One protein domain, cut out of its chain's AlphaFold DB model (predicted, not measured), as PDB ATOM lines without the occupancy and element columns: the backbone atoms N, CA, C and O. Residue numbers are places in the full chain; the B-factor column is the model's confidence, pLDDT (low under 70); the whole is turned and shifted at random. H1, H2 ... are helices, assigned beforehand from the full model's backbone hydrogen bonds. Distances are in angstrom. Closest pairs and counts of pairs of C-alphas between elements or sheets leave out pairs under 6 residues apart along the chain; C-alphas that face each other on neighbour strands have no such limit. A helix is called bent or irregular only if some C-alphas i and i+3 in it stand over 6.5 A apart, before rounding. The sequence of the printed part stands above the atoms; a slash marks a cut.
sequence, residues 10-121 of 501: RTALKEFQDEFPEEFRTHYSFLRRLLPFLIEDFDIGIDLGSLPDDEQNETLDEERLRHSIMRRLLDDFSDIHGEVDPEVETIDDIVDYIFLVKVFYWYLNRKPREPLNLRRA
ATOM      1  N   ARG A  10     -45.289  23.171   0.184       86.19
ATOM      2  CA  ARG A  10     -44.029  22.404   0.146       86.19
ATOM      3  C   ARG A  10     -43.420  22.345  -1.253       86.19
ATOM      4  O   ARG A  10     -42.199  22.389  -1.380       86.19
ATOM      5  N   THR A  11     -44.260  22.242  -2.276       94.31
ATOM      6  CA  THR A  11     -43.847  22.257  -3.681       94.31
ATOM      7  C   THR A  11     -43.357  23.649  -4.060       94.31
ATOM      8  O   THR A  11     -42.272  23.764  -4.618       94.31
ATOM      9  N   ALA A  12     -44.067  24.700  -3.644       93.75
ATOM     10  CA  ALA A  12     -43.676  26.086  -3.894       93.75
ATOM     11  C   ALA A  12     -42.287  26.427  -3.338       93.75
ATOM     12  O   ALA A  12     -41.463  27.002  -4.041       93.75
ATOM     13  N   LEU A  13     -41.996  26.029  -2.094       95.12
ATOM     14  CA  LEU A  13     -40.691  26.278  -1.480       95.12
ATOM     15  C   LEU A  13     -39.550  25.619  -2.276       95.12
ATOM     16  O   LEU A  13     -38.491  26.217  -2.447       95.12
ATOM     17  N   LYS A  14     -39.780  24.401  -2.782       96.06
ATOM     18  CA  LYS A  14     -38.806  23.675  -3.604       96.06
ATOM     19  C   LYS A  14     -38.642  24.309  -4.988       96.06
ATOM     20  O   LYS A  14     -37.519  24.472  -5.439       96.06
ATOM     21  N   GLU A  15     -39.736  24.695  -5.636       96.56
ATOM     22  CA  GLU A  15     -39.676  25.394  -6.924       96.56
ATOM     23  C   GLU A  15     -38.927  26.726  -6.814       96.56
ATOM     24  O   GLU A  15     -38.105  27.031  -7.673       96.56
ATOM     25  N   PHE A  16     -39.155  27.494  -5.741       96.38
ATOM     26  CA  PHE A  16     -38.413  28.734  -5.504       96.38
ATOM     27  C   PHE A  16     -36.919  28.450  -5.312       96.38
ATOM     28  O   PHE A  16     -36.082  29.152  -5.871       96.38
ATOM     29  N   GLN A  17     -36.580  27.411  -4.541       96.88
ATOM     30  CA  GLN A  17     -35.197  26.979  -4.337       96.88
ATOM     31  C   GLN A  17     -34.507  26.589  -5.650       96.88
ATOM     32  O   GLN A  17     -33.340  26.928  -5.843       96.88
ATOM     33  N   ASP A  18     -35.207  25.859  -6.518       97.19
ATOM     34  CA  ASP A  18     -34.662  25.381  -7.788       97.19
ATOM     35  C   ASP A  18     -34.430  26.547  -8.776       97.19
ATOM     36  O   ASP A  18     -33.469  26.512  -9.545       97.19
ATOM     37  N   GLU A  19     -35.260  27.598  -8.735       97.31
ATOM     38  CA  GLU A  19     -35.129  28.791  -9.593       97.31
ATOM     39  C   GLU A  19     -34.151  29.847  -9.054       97.31
ATOM     40  O   GLU A  19     -33.421  30.460  -9.834       97.31
ATOM     41  N   PHE A  20     -34.114  30.056  -7.735       95.88
ATOM     42  CA  PHE A  20     -33.339  31.116  -7.073       95.88
ATOM     43  C   PHE A  20     -32.508  30.561  -5.908       95.88
ATOM     44  O   PHE A  20     -32.764  30.882  -4.743       95.88
ATOM     45  N   PRO A  21     -31.514  29.696  -6.180       95.25
ATOM     46  CA  PRO A  21     -30.805  28.958  -5.137       95.25
ATOM     47  C   PRO A  21     -30.014  29.854  -4.173       95.25
ATOM     48  O   PRO A  21     -29.931  29.541  -2.983       95.25
ATOM     49  N   GLU A  22     -29.451  30.967  -4.652       90.50
ATOM     50  CA  GLU A  22     -28.641  31.880  -3.832       90.50
ATOM     51  C   GLU A  22     -29.511  32.740  -2.909       90.50
ATOM     52  O   GLU A  22     -29.256  32.840  -1.704       90.50
ATOM     53  N   GLU A  23     -30.598  33.302  -3.434       90.00
ATOM     54  CA  GLU A  23     -31.558  34.068  -2.644       90.00
ATOM     55  C   GLU A  23     -32.295  33.162  -1.656       90.00
ATOM     56  O   GLU A  23     -32.487  33.527  -0.495       90.00
ATOM     57  N   PHE A  24     -32.630  31.937  -2.075       91.75
ATOM     58  CA  PHE A  24     -33.200  30.934  -1.187       91.75
ATOM     59  C   PHE A  24     -32.266  30.608  -0.025       91.75
ATOM     60  O   PHE A  24     -32.715  30.517   1.114       91.75
ATOM     61  N   ARG A  25     -30.962  30.453  -0.285       90.38
ATOM     62  CA  ARG A  25     -29.968  30.190   0.762       90.38
ATOM     63  C   ARG A  25     -29.859  31.350   1.744       90.38
ATOM     64  O   ARG A  25     -29.796  31.111   2.949       90.38
ATOM     65  N   THR A  26     -29.853  32.576   1.229       85.56
ATOM     66  CA  THR A  26     -29.735  33.804   2.026       85.56
ATOM     67  C   THR A  26     -30.971  34.035   2.899       85.56
ATOM     68  O   THR A  26     -30.844  34.393   4.068       85.56
ATOM     69  N   HIS A  27     -32.169  33.755   2.377       87.38
ATOM     70  CA  HIS A  27     -33.441  34.090   3.027       87.38
ATOM     71  C   HIS A  27     -34.271  32.865   3.448       87.38
ATOM     72  O   HIS A  27     -35.478  32.975   3.668       87.38
ATOM     73  N   TYR A  28     -33.644  31.693   3.589       89.88
ATOM     74  CA  TYR A  28     -34.328  30.413   3.822       89.88
ATOM     75  C   TYR A  28     -35.313  30.441   4.999       89.88
ATOM     76  O   TYR A  28     -36.449  29.979   4.882       89.88
ATOM     77  N   SER A  29     -34.878  30.970   6.147       86.69
ATOM     78  CA  SER A  29     -35.680  31.013   7.376       86.69
ATOM     79  C   SER A  29     -36.966  31.821   7.198       86.69
ATOM     80  O   SER A  29     -38.017  31.407   7.692       86.69
ATOM     81  N   PHE A  30     -36.875  32.929   6.463       88.25
ATOM     82  CA  PHE A  30     -37.985  33.810   6.131       88.25
ATOM     83  C   PHE A  30     -38.903  33.179   5.077       88.25
ATOM     84  O   PHE A  30     -40.095  33.009   5.329       88.25
ATOM     85  N   LEU A  31     -38.349  32.708   3.952       92.06
ATOM     86  CA  LEU A  31     -39.101  32.051   2.871       92.06
ATOM     87  C   LEU A  31     -39.912  30.844   3.345       92.06
ATOM     88  O   LEU A  31     -41.030  30.629   2.878       92.06
ATOM     89  N   ARG A  32     -39.379  30.067   4.298       92.81
ATOM     90  CA  ARG A  32     -40.069  28.898   4.867       92.81
ATOM     91  C   ARG A  32     -41.381  29.260   5.569       92.81
ATOM     92  O   ARG A  32     -42.217  28.378   5.740       92.81
ATOM     93  N   ARG A  33     -41.536  30.509   6.017       92.44
ATOM     94  CA  ARG A  33     -42.764  31.025   6.639       92.44
ATOM     95  C   ARG A  33     -43.588  31.829   5.637       92.44
ATOM     96  O   ARG A  33     -44.782  31.594   5.522       92.44
ATOM     97  N   LEU A  34     -42.932  32.710   4.879       93.06
ATOM     98  CA  LEU A  34     -43.599  33.621   3.954       93.06
ATOM     99  C   LEU A  34     -44.320  32.889   2.819       93.06
ATOM    100  O   LEU A  34     -45.457  33.228   2.525       93.06
ATOM    101  N   LEU A  35     -43.692  31.903   2.168       95.25
ATOM    102  CA  LEU A  35     -44.311  31.245   1.012       95.25
ATOM    103  C   LEU A  35     -45.587  30.470   1.373       95.25
ATOM    104  O   LEU A  35     -46.578  30.656   0.670       95.25
ATOM    105  N   PRO A  36     -45.617  29.648   2.443       94.81
ATOM    106  CA  PRO A  36     -46.864  29.039   2.898       94.81
ATOM    107  C   PRO A  36     -47.948  30.069   3.209       94.81
ATOM    108  O   PRO A  36     -49.045  29.951   2.677       94.81
ATOM    109  N   PHE A  37     -47.613  31.117   3.968       95.06
ATOM    110  CA  PHE A  37     -48.552  32.190   4.293       95.06
ATOM    111  C   PHE A  37     -49.112  32.863   3.032       95.06
ATOM    112  O   PHE A  37     -50.319  33.003   2.876       95.06
ATOM    113  N   LEU A  38     -48.248  33.204   2.073       94.75
ATOM    114  CA  LEU A  38     -48.641  33.838   0.816       94.75
ATOM    115  C   LEU A  38     -49.582  32.954  -0.028       94.75
ATOM    116  O   LEU A  38     -50.411  33.470  -0.779       94.75
ATOM    117  N   ILE A  39     -49.438  31.628   0.062       94.31
ATOM    118  CA  ILE A  39     -50.213  30.649  -0.712       94.31
ATOM    119  C   ILE A  39     -51.537  30.295  -0.035       94.31
ATOM    120  O   ILE A  39     -52.539  30.135  -0.739       94.31
ATOM    121  N   GLU A  40     -51.516  30.102   1.282       93.94
ATOM    122  CA  GLU A  40     -52.610  29.499   2.052       93.94
ATOM    123  C   GLU A  40     -53.457  30.544   2.781       93.94
ATOM    124  O   GLU A  40     -54.677  30.389   2.836       93.94
ATOM    125  N   ASP A  41     -52.835  31.613   3.281       93.44
ATOM    126  CA  ASP A  41     -53.446  32.509   4.265       93.44
ATOM    127  C   ASP A  41     -53.659  33.938   3.737       93.44
ATOM    128  O   ASP A  41     -54.636  34.591   4.103       93.44
ATOM    129  N   PHE A  42     -52.785  34.434   2.855       95.50
ATOM    130  CA  PHE A  42     -52.867  35.806   2.357       95.50
ATOM    131  C   PHE A  42     -53.808  35.948   1.156       95.50
ATOM    132  O   PHE A  42     -53.524  35.485   0.046       95.50
ATOM    133  N   ASP A  43     -54.903  36.683   1.350       94.69
ATOM    134  CA  ASP A  43     -55.755  37.144   0.256       94.69
ATOM    135  C   ASP A  43     -55.194  38.447  -0.332       94.69
ATOM    136  O   ASP A  43     -55.095  39.466   0.349       94.69
ATOM    137  N   ILE A  44     -54.851  38.442  -1.624       92.31
ATOM    138  CA  ILE A  44     -54.357  39.631  -2.337       92.31
ATOM    139  C   ILE A  44     -55.483  40.675  -2.490       92.31
ATOM    140  O   ILE A  44     -55.211  41.874  -2.569       92.31
ATOM    141  N   GLY A  45     -56.760  40.283  -2.441       90.69
ATOM    142  CA  GLY A  45     -57.889  41.221  -2.400       90.69
ATOM    143  C   GLY A  45     -58.030  42.117  -3.639       90.69
ATOM    144  O   GLY A  45     -58.725  43.130  -3.588       90.69
ATOM    145  N   ILE A  46     -57.363  41.766  -4.740       91.81
ATOM    146  CA  ILE A  46     -57.444  42.427  -6.047       91.81
ATOM    147  C   ILE A  46     -57.442  41.381  -7.166       91.81
ATOM    148  O   ILE A  46     -57.043  40.233  -6.963       91.81
ATOM    149  N   ASP A  47     -57.858  41.785  -8.366       94.12
ATOM    150  CA  ASP A  47     -57.685  40.961  -9.563       94.12
ATOM    151  C   ASP A  47     -56.188  40.772  -9.849       94.12
ATOM    152  O   ASP A  47     -55.465  41.744 -10.074       94.12
ATOM    153  N   LEU A  48     -55.717  39.522  -9.877       91.94
ATOM    154  CA  LEU A  48     -54.316  39.197 -10.159       91.94
ATOM    155  C   LEU A  48     -53.873  39.692 -11.544       91.94
ATOM    156  O   LEU A  48     -52.686  39.939 -11.755       91.94
ATOM    157  N   GLY A  49     -54.807  39.849 -12.487       92.94
ATOM    158  CA  GLY A  49     -54.545  40.420 -13.809       92.94
ATOM    159  C   GLY A  49     -54.311  41.934 -13.813       92.94
ATOM    160  O   GLY A  49     -53.945  42.470 -14.852       92.94
ATOM    161  N   SER A  50     -54.499  42.631 -12.686       93.69
ATOM    162  CA  SER A  50     -54.292  44.089 -12.581       93.69
ATOM    163  C   SER A  50     -52.831  44.509 -12.395       93.69
ATOM    164  O   SER A  50     -52.517  45.690 -12.509       93.69
ATOM    165  N   LEU A  51     -51.932  43.556 -12.140       96.44
ATOM    166  CA  LEU A  51     -50.493  43.793 -12.042       96.44
ATOM    167  C   LEU A  51     -49.764  43.208 -13.262       96.44
ATOM    168  O   LEU A  51     -50.244  42.227 -13.850       96.44
ATOM    169  N   PRO A  52     -48.609  43.769 -13.658       96.38
ATOM    170  CA  PRO A  52     -47.782  43.199 -14.718       96.38
ATOM    171  C   PRO A  52     -47.173  41.852 -14.301       96.38
ATOM    172  O   PRO A  52     -47.440  41.343 -13.214       96.38
ATOM    173  N   ASP A  53     -46.407  41.224 -15.185       95.50
ATOM    174  CA  ASP A  53     -45.636  40.002 -14.921       95.50
ATOM    175  C   ASP A  53     -44.382  40.237 -14.067       95.50
ATOM    176  O   ASP A  53     -43.966  39.329 -13.351       95.50
ATOM    177  N   ASP A  54     -43.819  41.440 -14.118       95.50
ATOM    178  CA  ASP A  54     -42.571  41.829 -13.459       95.50
ATOM    179  C   ASP A  54     -42.616  43.313 -13.048       95.50
ATOM    180  O   ASP A  54     -43.293  44.130 -13.688       95.50
ATOM    181  N   GLU A  55     -41.884  43.689 -11.998       93.19
ATOM    182  CA  GLU A  55     -41.836  45.060 -11.490       93.19
ATOM    183  C   GLU A  55     -41.284  46.086 -12.491       93.19
ATOM    184  O   GLU A  55     -41.600  47.277 -12.413       93.19
ATOM    185  N   GLN A  56     -40.455  45.662 -13.443       90.88
ATOM    186  CA  GLN A  56     -39.893  46.523 -14.487       90.88
ATOM    187  C   GLN A  56     -40.972  47.008 -15.460       90.88
ATOM    188  O   GLN A  56     -40.879  48.108 -16.021       90.88
ATOM    189  N   ASN A  57     -42.042  46.225 -15.586       94.12
ATOM    190  CA  ASN A  57     -43.187  46.508 -16.437       94.12
ATOM    191  C   ASN A  57     -44.262  47.347 -15.728       94.12
ATOM    192  O   ASN A  57     -45.315  47.592 -16.314       94.12
ATOM    193  N   GLU A  58     -44.022  47.829 -14.508       92.75
ATOM    194  CA  GLU A  58     -44.995  48.619 -13.744       92.75
ATOM    195  C   GLU A  58     -45.182  50.040 -14.283       92.75
ATOM    196  O   GLU A  58     -44.233  50.796 -14.510       92.75
ATOM    197  N   THR A  59     -46.432  50.473 -14.395       92.25
ATOM    198  CA  THR A  59     -46.754  51.905 -14.366       92.25
ATOM    199  C   THR A  59     -46.571  52.458 -12.949       92.25
ATOM    200  O   THR A  59     -46.417  51.710 -11.986       92.25
ATOM    201  N   LEU A  60     -46.575  53.783 -12.788       80.81
ATOM    202  CA  LEU A  60     -46.455  54.385 -11.455       80.81
ATOM    203  C   LEU A  60     -47.630  54.007 -10.534       80.81
ATOM    204  O   LEU A  60     -47.445  53.841  -9.331       80.81
ATOM    205  N   ASP A  61     -48.835  53.859 -11.085       88.38
ATOM    206  CA  ASP A  61     -50.015  53.497 -10.295       88.38
ATOM    207  C   ASP A  61     -50.029  52.008  -9.925       88.38
ATOM    208  O   ASP A  61     -50.433  51.656  -8.819       88.38
ATOM    209  N   GLU A  62     -49.510  51.137 -10.790       93.75
ATOM    210  CA  GLU A  62     -49.307  49.715 -10.475       93.75
ATOM    211  C   GLU A  62     -48.226  49.513  -9.414       93.75
ATOM    212  O   GLU A  62     -48.405  48.718  -8.496       93.75
ATOM    213  N   GLU A  63     -47.137  50.280  -9.486       87.62
ATOM    214  CA  GLU A  63     -46.095  50.301  -8.460       87.62
ATOM    215  C   GLU A  63     -46.676  50.697  -7.091       87.62
ATOM    216  O   GLU A  63     -46.398  50.051  -6.076       87.62
ATOM    217  N   ARG A  64     -47.545  51.718  -7.055       83.06
ATOM    218  CA  ARG A  64     -48.273  52.126  -5.839       83.06
ATOM    219  C   ARG A  64     -49.215  51.037  -5.343       83.06
ATOM    220  O   ARG A  64     -49.254  50.770  -4.141       83.06
ATOM    221  N   LEU A  65     -49.955  50.407  -6.253       91.19
ATOM    222  CA  LEU A  65     -50.859  49.311  -5.927       91.19
ATOM    223  C   LEU A  65     -50.088  48.143  -5.305       91.19
ATOM    224  O   LEU A  65     -50.442  47.692  -4.216       91.19
ATOM    225  N   ARG A  66     -48.983  47.712  -5.927       94.50
ATOM    226  CA  ARG A  66     -48.089  46.695  -5.364       94.50
ATOM    227  C   ARG A  66     -47.579  47.111  -3.991       94.50
ATOM    228  O   ARG A  66     -47.615  46.300  -3.074       94.50
ATOM    229  N   HIS A  67     -47.114  48.349  -3.827       86.81
ATOM    230  CA  HIS A  67     -46.612  48.829  -2.540       86.81
ATOM    231  C   HIS A  67     -47.677  48.732  -1.437       86.81
ATOM    232  O   HIS A  67     -47.379  48.277  -0.335       86.81
ATOM    233  N   SER A  68     -48.926  49.092  -1.745       88.06
ATOM    234  CA  SER A  68     -50.053  48.938  -0.820       88.06
ATOM    235  C   SER A  68     -50.330  47.472  -0.471       88.06
ATOM    236  O   SER A  68     -50.630  47.174   0.683       88.06
ATOM    237  N   ILE A  69     -50.230  46.558  -1.442       92.88
ATOM    238  CA  ILE A  69     -50.429  45.116  -1.220       92.88
ATOM    239  C   ILE A  69     -49.304  44.539  -0.364       92.88
ATOM    240  O   ILE A  69     -49.574  43.772   0.551       92.88
ATOM    241  N   MET A  70     -48.054  44.924  -0.631       90.75
ATOM    242  CA  MET A  70     -46.887  44.493   0.147       90.75
ATOM    243  C   MET A  70     -46.946  44.969   1.591       90.75
ATOM    244  O   MET A  70     -46.594  44.204   2.480       90.75
ATOM    245  N   ARG A  71     -47.444  46.186   1.833       85.69
ATOM    246  CA  ARG A  71     -47.685  46.670   3.194       85.69
ATOM    247  C   ARG A  71     -48.667  45.775   3.937       85.69
ATOM    248  O   ARG A  71     -48.290  45.200   4.947       85.69
ATOM    249  N   ARG A  72     -49.842  45.527   3.354       92.69
ATOM    250  CA  ARG A  72     -50.822  44.621   3.967       92.69
ATOM    251  C   ARG A  72     -50.285  43.196   4.140       92.69
ATOM    252  O   ARG A  72     -50.532  42.584   5.164       92.69
ATOM    253  N   LEU A  73     -49.535  42.677   3.163       92.06
ATOM    254  CA  LEU A  73     -48.902  41.358   3.261       92.06
ATOM    255  C   LEU A  73     -48.023  41.248   4.504       92.06
ATOM    256  O   LEU A  73     -48.071  40.231   5.185       92.06
ATOM    257  N   LEU A  74     -47.208  42.265   4.770       87.50
ATOM    258  CA  LEU A  74     -46.279  42.269   5.894       87.50
ATOM    259  C   LEU A  74     -46.985  42.496   7.232       87.50
ATOM    260  O   LEU A  74     -46.594  41.860   8.211       87.50
ATOM    261  N   ASP A  75     -48.028  43.327   7.251       84.62
ATOM    262  CA  ASP A  75     -48.882  43.532   8.423       84.62
ATOM    263  C   ASP A  75     -49.561  42.202   8.807       84.62
ATOM    264  O   ASP A  75     -49.332  41.672   9.895       84.62
ATOM    265  N   ASP A  76     -50.276  41.580   7.860       91.38
ATOM    266  CA  ASP A  76     -50.984  40.313   8.077       91.38
ATOM    267  C   ASP A  76     -50.004  39.168   8.419       91.38
ATOM    268  O   ASP A  76     -50.279  38.319   9.271       91.38
ATOM    269  N   PHE A  77     -48.831  39.131   7.772       90.00
ATOM    270  CA  PHE A  77     -47.792  38.138   8.062       90.00
ATOM    271  C   PHE A  77     -47.264  38.275   9.495       90.00
ATOM    272  O   PHE A  77     -47.066  37.263  10.177       90.00
ATOM    273  N   SER A  78     -47.035  39.509   9.950       84.44
ATOM    274  CA  SER A  78     -46.543  39.797  11.300       84.44
ATOM    275  C   SER A  78     -47.573  39.421  12.362       84.44
ATOM    276  O   SER A  78     -47.206  38.791  13.357       84.44
ATOM    277  N   ASP A  79     -48.854  39.703  12.109       86.00
ATOM    278  CA  ASP A  79     -49.965  39.354  13.000       86.00
ATOM    279  C   ASP A  79     -50.076  37.840  13.239       86.00
ATOM    280  O   ASP A  79     -50.307  37.397  14.368       86.00
ATOM    281  N   ILE A  80     -49.895  37.022  12.195       87.25
ATOM    282  CA  ILE A  80     -50.011  35.560  12.312       87.25
ATOM    283  C   ILE A  80     -48.749  34.929  12.893       87.25
ATOM    284  O   ILE A  80     -48.829  34.014  13.720       87.25
ATOM    285  N   HIS A  81     -47.575  35.352  12.424       82.56
ATOM    286  CA  HIS A  81     -46.346  34.626  12.717       82.56
ATOM    287  C   HIS A  81     -45.594  35.108  13.955       82.56
ATOM    288  O   HIS A  81     -44.737  34.342  14.402       82.56
ATOM    289  N   GLY A  82     -45.956  36.263  14.533       68.62
ATOM    290  CA  GLY A  82     -45.410  36.795  15.786       68.62
ATOM    291  C   GLY A  82     -43.908  37.114  15.722       68.62
ATOM    292  O   GLY A  82     -43.095  36.262  15.368       68.62
ATOM    293  N   GLU A  83     -43.545  38.349  16.080       53.22
ATOM    294  CA  GLU A  83     -42.184  38.914  16.028       53.22
ATOM    295  C   GLU A  83     -41.417  38.547  14.738       53.22
ATOM    296  O   GLU A  83     -40.417  37.819  14.729       53.22
ATOM    297  N   VAL A  84     -41.841  39.147  13.619       53.16
ATOM    298  CA  VAL A  84     -40.829  39.874  12.842       53.16
ATOM    299  C   VAL A  84     -40.312  40.914  13.828       53.16
ATOM    300  O   VAL A  84     -41.109  41.705  14.316       53.16
ATOM    301  N   ASP A  85     -39.062  40.741  14.252       52.19
ATOM    302  CA  ASP A  85     -38.340  41.538  15.248       52.19
ATOM    303  C   ASP A  85     -39.004  42.911  15.515       52.19
ATOM    304  O   ASP A  85     -39.022  43.731  14.597       52.19
ATOM    305  N   PRO A  86     -39.603  43.156  16.701       47.78
ATOM    306  CA  PRO A  86     -40.405  44.356  16.976       47.78
ATOM    307  C   PRO A  86     -39.612  45.671  16.865       47.78
ATOM    308  O   PRO A  86     -40.200  46.745  16.932       47.78
ATOM    309  N   GLU A  87     -38.294  45.587  16.671       44.03
ATOM    310  CA  GLU A  87     -37.385  46.696  16.361       44.03
ATOM    311  C   GLU A  87     -37.380  47.103  14.873       44.03
ATOM    312  O   GLU A  87     -36.681  48.032  14.479       44.03
ATOM    313  N   VAL A  88     -38.114  46.389  14.018       51.59
ATOM    314  CA  VAL A  88     -38.322  46.719  12.603       51.59
ATOM    315  C   VAL A  88     -39.463  47.739  12.526       51.59
ATOM    316  O   VAL A  88     -40.635  47.374  12.460       51.59
ATOM    317  N   GLU A  89     -39.118  49.027  12.568       42.12
ATOM    318  CA  GLU A  89     -40.092  50.129  12.574       42.12
ATOM    319  C   GLU A  89     -40.799  50.317  11.218       42.12
ATOM    320  O   GLU A  89     -41.914  50.841  11.180       42.12
ATOM    321  N   THR A  90     -40.201  49.881  10.095       54.16
ATOM    322  CA  THR A  90     -40.782  50.062   8.754       54.16
ATOM    323  C   THR A  90     -40.591  48.864   7.809       54.16
ATOM    324  O   THR A  90     -39.688  48.045   7.950       54.16
ATOM    325  N   ILE A  91     -41.423  48.775   6.762       47.06
ATOM    326  CA  ILE A  91     -41.278  47.802   5.652       47.06
ATOM    327  C   ILE A  91     -39.891  47.844   5.009       47.06
ATOM    328  O   ILE A  91     -39.428  46.828   4.493       47.06
ATOM    329  N   ASP A  92     -39.252  49.015   5.008       45.53
ATOM    330  CA  ASP A  92     -37.930  49.201   4.422       45.53
ATOM    331  C   ASP A  92     -36.829  48.487   5.253       45.53
ATOM    332  O   ASP A  92     -35.771  48.180   4.697       45.53
ATOM    333  N   ASP A  93     -37.113  48.130   6.518       50.66
ATOM    334  CA  ASP A  93     -36.235  47.384   7.441       50.66
ATOM    335  C   ASP A  93     -36.434  45.857   7.377       50.66
ATOM    336  O   ASP A  93     -35.610  45.076   7.868       50.66
ATOM    337  N   ILE A  94     -37.527  45.399   6.754       54.41
ATOM    338  CA  ILE A  94     -37.766  43.978   6.492       54.41
ATOM    339  C   ILE A  94     -36.917  43.577   5.288       54.41
ATOM    340  O   ILE A  94     -36.837  44.315   4.309       54.41
ATOM    341  N   VAL A  95     -36.274  42.405   5.397       59.50
ATOM    342  CA  VAL A  95     -35.524  41.679   4.353       59.50
ATOM    343  C   VAL A  95     -35.681  42.296   2.968       59.50
ATOM    344  O   VAL A  95     -36.783  42.279   2.430       59.50
ATOM    345  N   ASP A  96     -34.568  42.776   2.410       74.00
ATOM    346  CA  ASP A  96     -34.431  43.368   1.081       74.00
ATOM    347  C   ASP A  96     -35.759  43.542   0.308       74.00
ATOM    348  O   ASP A  96     -36.213  42.618  -0.360       74.00
ATOM    349  N   TYR A  97     -36.402  44.715   0.391       80.38
ATOM    350  CA  TYR A  97     -37.670  44.987  -0.307       80.38
ATOM    351  C   TYR A  97     -37.701  44.515  -1.775       80.38
ATOM    352  O   TYR A  97     -38.734  44.043  -2.250       80.38
ATOM    353  N   ILE A  98     -36.576  44.586  -2.500       83.06
ATOM    354  CA  ILE A  98     -36.481  44.077  -3.876       83.06
ATOM    355  C   ILE A  98     -36.669  42.559  -3.915       83.06
ATOM    356  O   ILE A  98     -37.401  42.044  -4.762       83.06
ATOM    357  N   PHE A  99     -36.064  41.836  -2.978       88.25
ATOM    358  CA  PHE A  99     -36.280  40.404  -2.817       88.25
ATOM    359  C   PHE A  99     -37.748  40.080  -2.506       88.25
ATOM    360  O   PHE A  99     -38.300  39.156  -3.104       88.25
ATOM    361  N   LEU A 100     -38.420  40.853  -1.646       91.06
ATOM    362  CA  LEU A 100     -39.846  40.634  -1.368       91.06
ATOM    363  C   LEU A 100     -40.711  40.828  -2.624       91.06
ATOM    364  O   LEU A 100     -41.577  40.002  -2.912       91.06
ATOM    365  N   VAL A 101     -40.443  41.879  -3.405       92.44
ATOM    366  CA  VAL A 101     -41.111  42.129  -4.693       92.44
ATOM    367  C   VAL A 101     -40.897  40.968  -5.661       92.44
ATOM    368  O   VAL A 101     -41.853  40.510  -6.288       92.44
ATOM    369  N   LYS A 102     -39.678  40.424  -5.715       94.44
ATOM    370  CA  LYS A 102     -39.348  39.246  -6.521       94.44
ATOM    371  C   LYS A 102     -40.142  38.012  -6.091       94.44
ATOM    372  O   LYS A 102     -40.719  37.338  -6.941       94.44
ATOM    373  N   VAL A 103     -40.223  37.725  -4.788       95.56
ATOM    374  CA  VAL A 103     -41.040  36.617  -4.249       95.56
ATOM    375  C   VAL A 103     -42.518  36.809  -4.588       95.56
ATOM    376  O   VAL A 103     -43.201  35.859  -4.977       95.56
ATOM    377  N   PHE A 104     -43.014  38.041  -4.489       96.06
ATOM    378  CA  PHE A 104     -44.396  38.364  -4.808       96.06
ATOM    379  C   PHE A 104     -44.720  38.141  -6.291       96.06
ATOM    380  O   PHE A 104     -45.681  37.433  -6.597       96.06
ATOM    381  N   TYR A 105     -43.911  38.659  -7.219       97.06
ATOM    382  CA  TYR A 105     -44.128  38.430  -8.654       97.06
ATOM    383  C   TYR A 105     -43.935  36.970  -9.054       97.06
ATOM    384  O   TYR A 105     -44.721  36.431  -9.836       97.06
ATOM    385  N   TRP A 106     -42.964  36.287  -8.450       97.06
ATOM    386  CA  TRP A 106     -42.786  34.846  -8.599       97.06
ATOM    387  C   TRP A 106     -44.053  34.056  -8.242       97.06
ATOM    388  O   TRP A 106     -44.440  33.135  -8.969       97.06
ATOM    389  N   TYR A 107     -44.719  34.440  -7.149       96.06
ATOM    390  CA  TYR A 107     -45.982  33.849  -6.715       96.06
ATOM    391  C   TYR A 107     -47.133  34.194  -7.665       96.06
ATOM    392  O   TYR A 107     -47.874  33.302  -8.086       96.06
ATOM    393  N   LEU A 108     -47.267  35.467  -8.053       95.38
ATOM    394  CA  LEU A 108     -48.301  35.914  -8.989       95.38
ATOM    395  C   LEU A 108     -48.225  35.168 -10.327       95.38
ATOM    396  O   LEU A 108     -49.254  34.764 -10.866       95.38
ATOM    397  N   ASN A 109     -47.020  34.946 -10.851       95.62
ATOM    398  CA  ASN A 109     -46.794  34.286 -12.142       95.62
ATOM    399  C   ASN A 109     -47.103  32.784 -12.140       95.62
ATOM    400  O   ASN A 109     -47.188  32.165 -13.199       95.62
ATOM    401  N   ARG A 110     -47.332  32.196 -10.964       94.06
ATOM    402  CA  ARG A 110     -47.768  30.805 -10.799       94.06
ATOM    403  C   ARG A 110     -49.276  30.641 -10.711       94.06
ATOM    404  O   ARG A 110     -49.778  29.517 -10.733       94.06
ATOM    405  N   LYS A 111     -50.014  31.742 -10.594       93.06
ATOM    406  CA  LYS A 111     -51.472  31.714 -10.614       93.06
ATOM    407  C   LYS A 111     -51.968  31.829 -12.055       93.06
ATOM    408  O   LYS A 111     -51.371  32.559 -12.845       93.06
ATOM    409  N   PRO A 112     -53.072  31.152 -12.416       93.19
ATOM    410  CA  PRO A 112     -53.710  31.360 -13.709       93.19
ATOM    411  C   PRO A 112     -54.196  32.811 -13.818       93.19
ATOM    412  O   PRO A 112     -55.229  33.168 -13.253       93.19
ATOM    413  N   ARG A 113     -53.439  33.651 -14.523       93.75
ATOM    414  CA  ARG A 113     -53.756  35.062 -14.761       93.75
ATOM    415  C   ARG A 113     -53.236  35.500 -16.123       93.75
ATOM    416  O   ARG A 113     -52.339  34.875 -16.681       93.75
ATOM    417  N   GLU A 114     -53.781  36.597 -16.629       94.56
ATOM    418  CA  GLU A 114     -53.233  37.299 -17.786       94.56
ATOM    419  C   GLU A 114     -52.674  38.645 -17.303       94.56
ATOM    420  O   GLU A 114     -53.467  39.498 -16.901       94.56
ATOM    421  N   PRO A 115     -51.340  38.816 -17.255       94.75
ATOM    422  CA  PRO A 115     -50.711  40.033 -16.749       94.75
ATOM    423  C   PRO A 115     -51.127  41.296 -17.510       94.75
ATOM    424  O   PRO A 115     -51.251  41.280 -18.739       94.75
ATOM    425  N   LEU A 116     -51.298  42.411 -16.790       92.19
ATOM    426  CA  LEU A 116     -51.839  43.651 -17.358       92.19
ATOM    427  C   LEU A 116     -50.995  44.201 -18.515       92.19
ATOM    428  O   LEU A 116     -51.537  44.719 -19.492       92.19
ATOM    429  N   ASN A 117     -49.669  44.069 -18.426       93.06
ATOM    430  CA  ASN A 117     -48.736  44.551 -19.442       93.06
ATOM    431  C   ASN A 117     -48.948  43.889 -20.813       93.06
ATOM    432  O   ASN A 117     -48.681  44.532 -21.821       93.06
ATOM    433  N   LEU A 118     -49.498  42.670 -20.881       92.44
ATOM    434  CA  LEU A 118     -49.775  41.992 -22.156       92.44
ATOM    435  C   LEU A 118     -50.957  42.597 -22.927       92.44
ATOM    436  O   LEU A 118     -51.081  42.390 -24.133       92.44
ATOM    437  N   ARG A 119     -51.835  43.335 -22.240       91.38
ATOM    438  CA  ARG A 119     -53.010  44.002 -22.828       91.38
ATOM    439  C   ARG A 119     -52.869  45.521 -22.887       91.38
ATOM    440  O   ARG A 119     -53.781  46.204 -23.354       91.38
ATOM    441  N   ARG A 120     -51.771  46.056 -22.357       89.69
ATOM    442  CA  ARG A 120     -51.545  47.493 -22.238       89.69
ATOM    443  C   ARG A 120     -51.202  48.095 -23.597       89.69
ATOM    444  O   ARG A 120     -50.569  47.453 -24.430       89.69
ATOM    445  N   ALA A 121     -51.614  49.341 -23.811       91.75
ATOM    446  CA  ALA A 121     -51.182  50.105 -24.971       91.75
ATOM    447  C   ALA A 121     -49.669  50.399 -24.899       91.75
ATOM    448  O   ALA A 121     -49.121  50.613 -23.815       91.75
TER     449      ALA A 121
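Overview. This is residues 10 to 121 of the 501 residues of an uncharacterized protein of Aspergillus bombycis (UniProt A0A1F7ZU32). A short helix, H4, sits in the middle, between a helical hairpin of H1 and the kinked H2 on one side and the long helix H3 on the other, with residues 33 to 38 of H2 reaching across to H3. Long stretches without named elements link H2 to H3 and H3 to H4, and the loop at Glu 87 and the end of the printed part at Ala 121 lie at opposite ends of the long dimension. The printed part has 112 residues, with four named helices in the order H1, H2, H3, H4 and no named strand; its class is all helix, the named elements being helices throughout. The whole is compact, with a radius of gyration of the C-alphas of 14.0 A, and spans 43 by 31 by 23 A.

Along the chain. Find C-alpha 10 at (-44.029, 22.404, 0.146); from there H1, residues 10 to 19, runs 14.7 A. Next read H2, residues 21 to 40, 23.0 A from first to last C-alpha. H2 has a kink of 100 degrees near residue 29 and is irregular, with C-alphas 26 and 29 standing 8.5 A apart. Look for H3 at C-alpha 60, (-46.455, 54.385, -11.455); its residues 60 to 81 run 31.2 A. H4, residues 97 to 108, runs 16.5 A and ends at C-alpha 108, (-48.301, 35.914, -8.989).

Arrangement. Start with H1 and H2, a hairpin: they touch, and their closest C-alphas, those of Gln 17 and Phe 24, are 5.4 A apart. They run opposite ways at a shallow tilt of 32 degrees, only just short of steep. Go on to Phe 37 and Phe 77, the closest C-alphas of H2 and H3 at 7.1 A; here residues 33 to 38 of H2 touch residues 73 to 81 of H3, and the two lines are about perpendicular at 80 degrees. H4 is close to H2 but not clearly touching, with the C-alphas of Glu 23 and Phe 99 closest at 7.9 A; they run the same way at a steep tilt of 54 degrees. H4 is also close to H3 but not clearly touching: the C-alphas of Met 70 and Val 101 are closest at 7.9 A, and the lines are about perpendicular at 88 degrees. H1 and H4 are near each other, with 6 pairs of C-alphas within 10 A, while H1 and H3 are apart. In H1, H3 and H4 every O i to N i+4 pair is within hydrogen-bond range; in H2, 12 of 16 are.

Size, cuts and confidence. The two C-alphas farthest apart, those of Glu 87 and Ala 121, are 43.7 A apart. The printed part has no cut. The link from H1 to H2 is tight, with 1 residue, while H2 to H3, with 19, and H3 to H4, with 15, are long. The mean pLDDT of the printed part is 86.7; look at residues 82 to 95 for the 14 under 70.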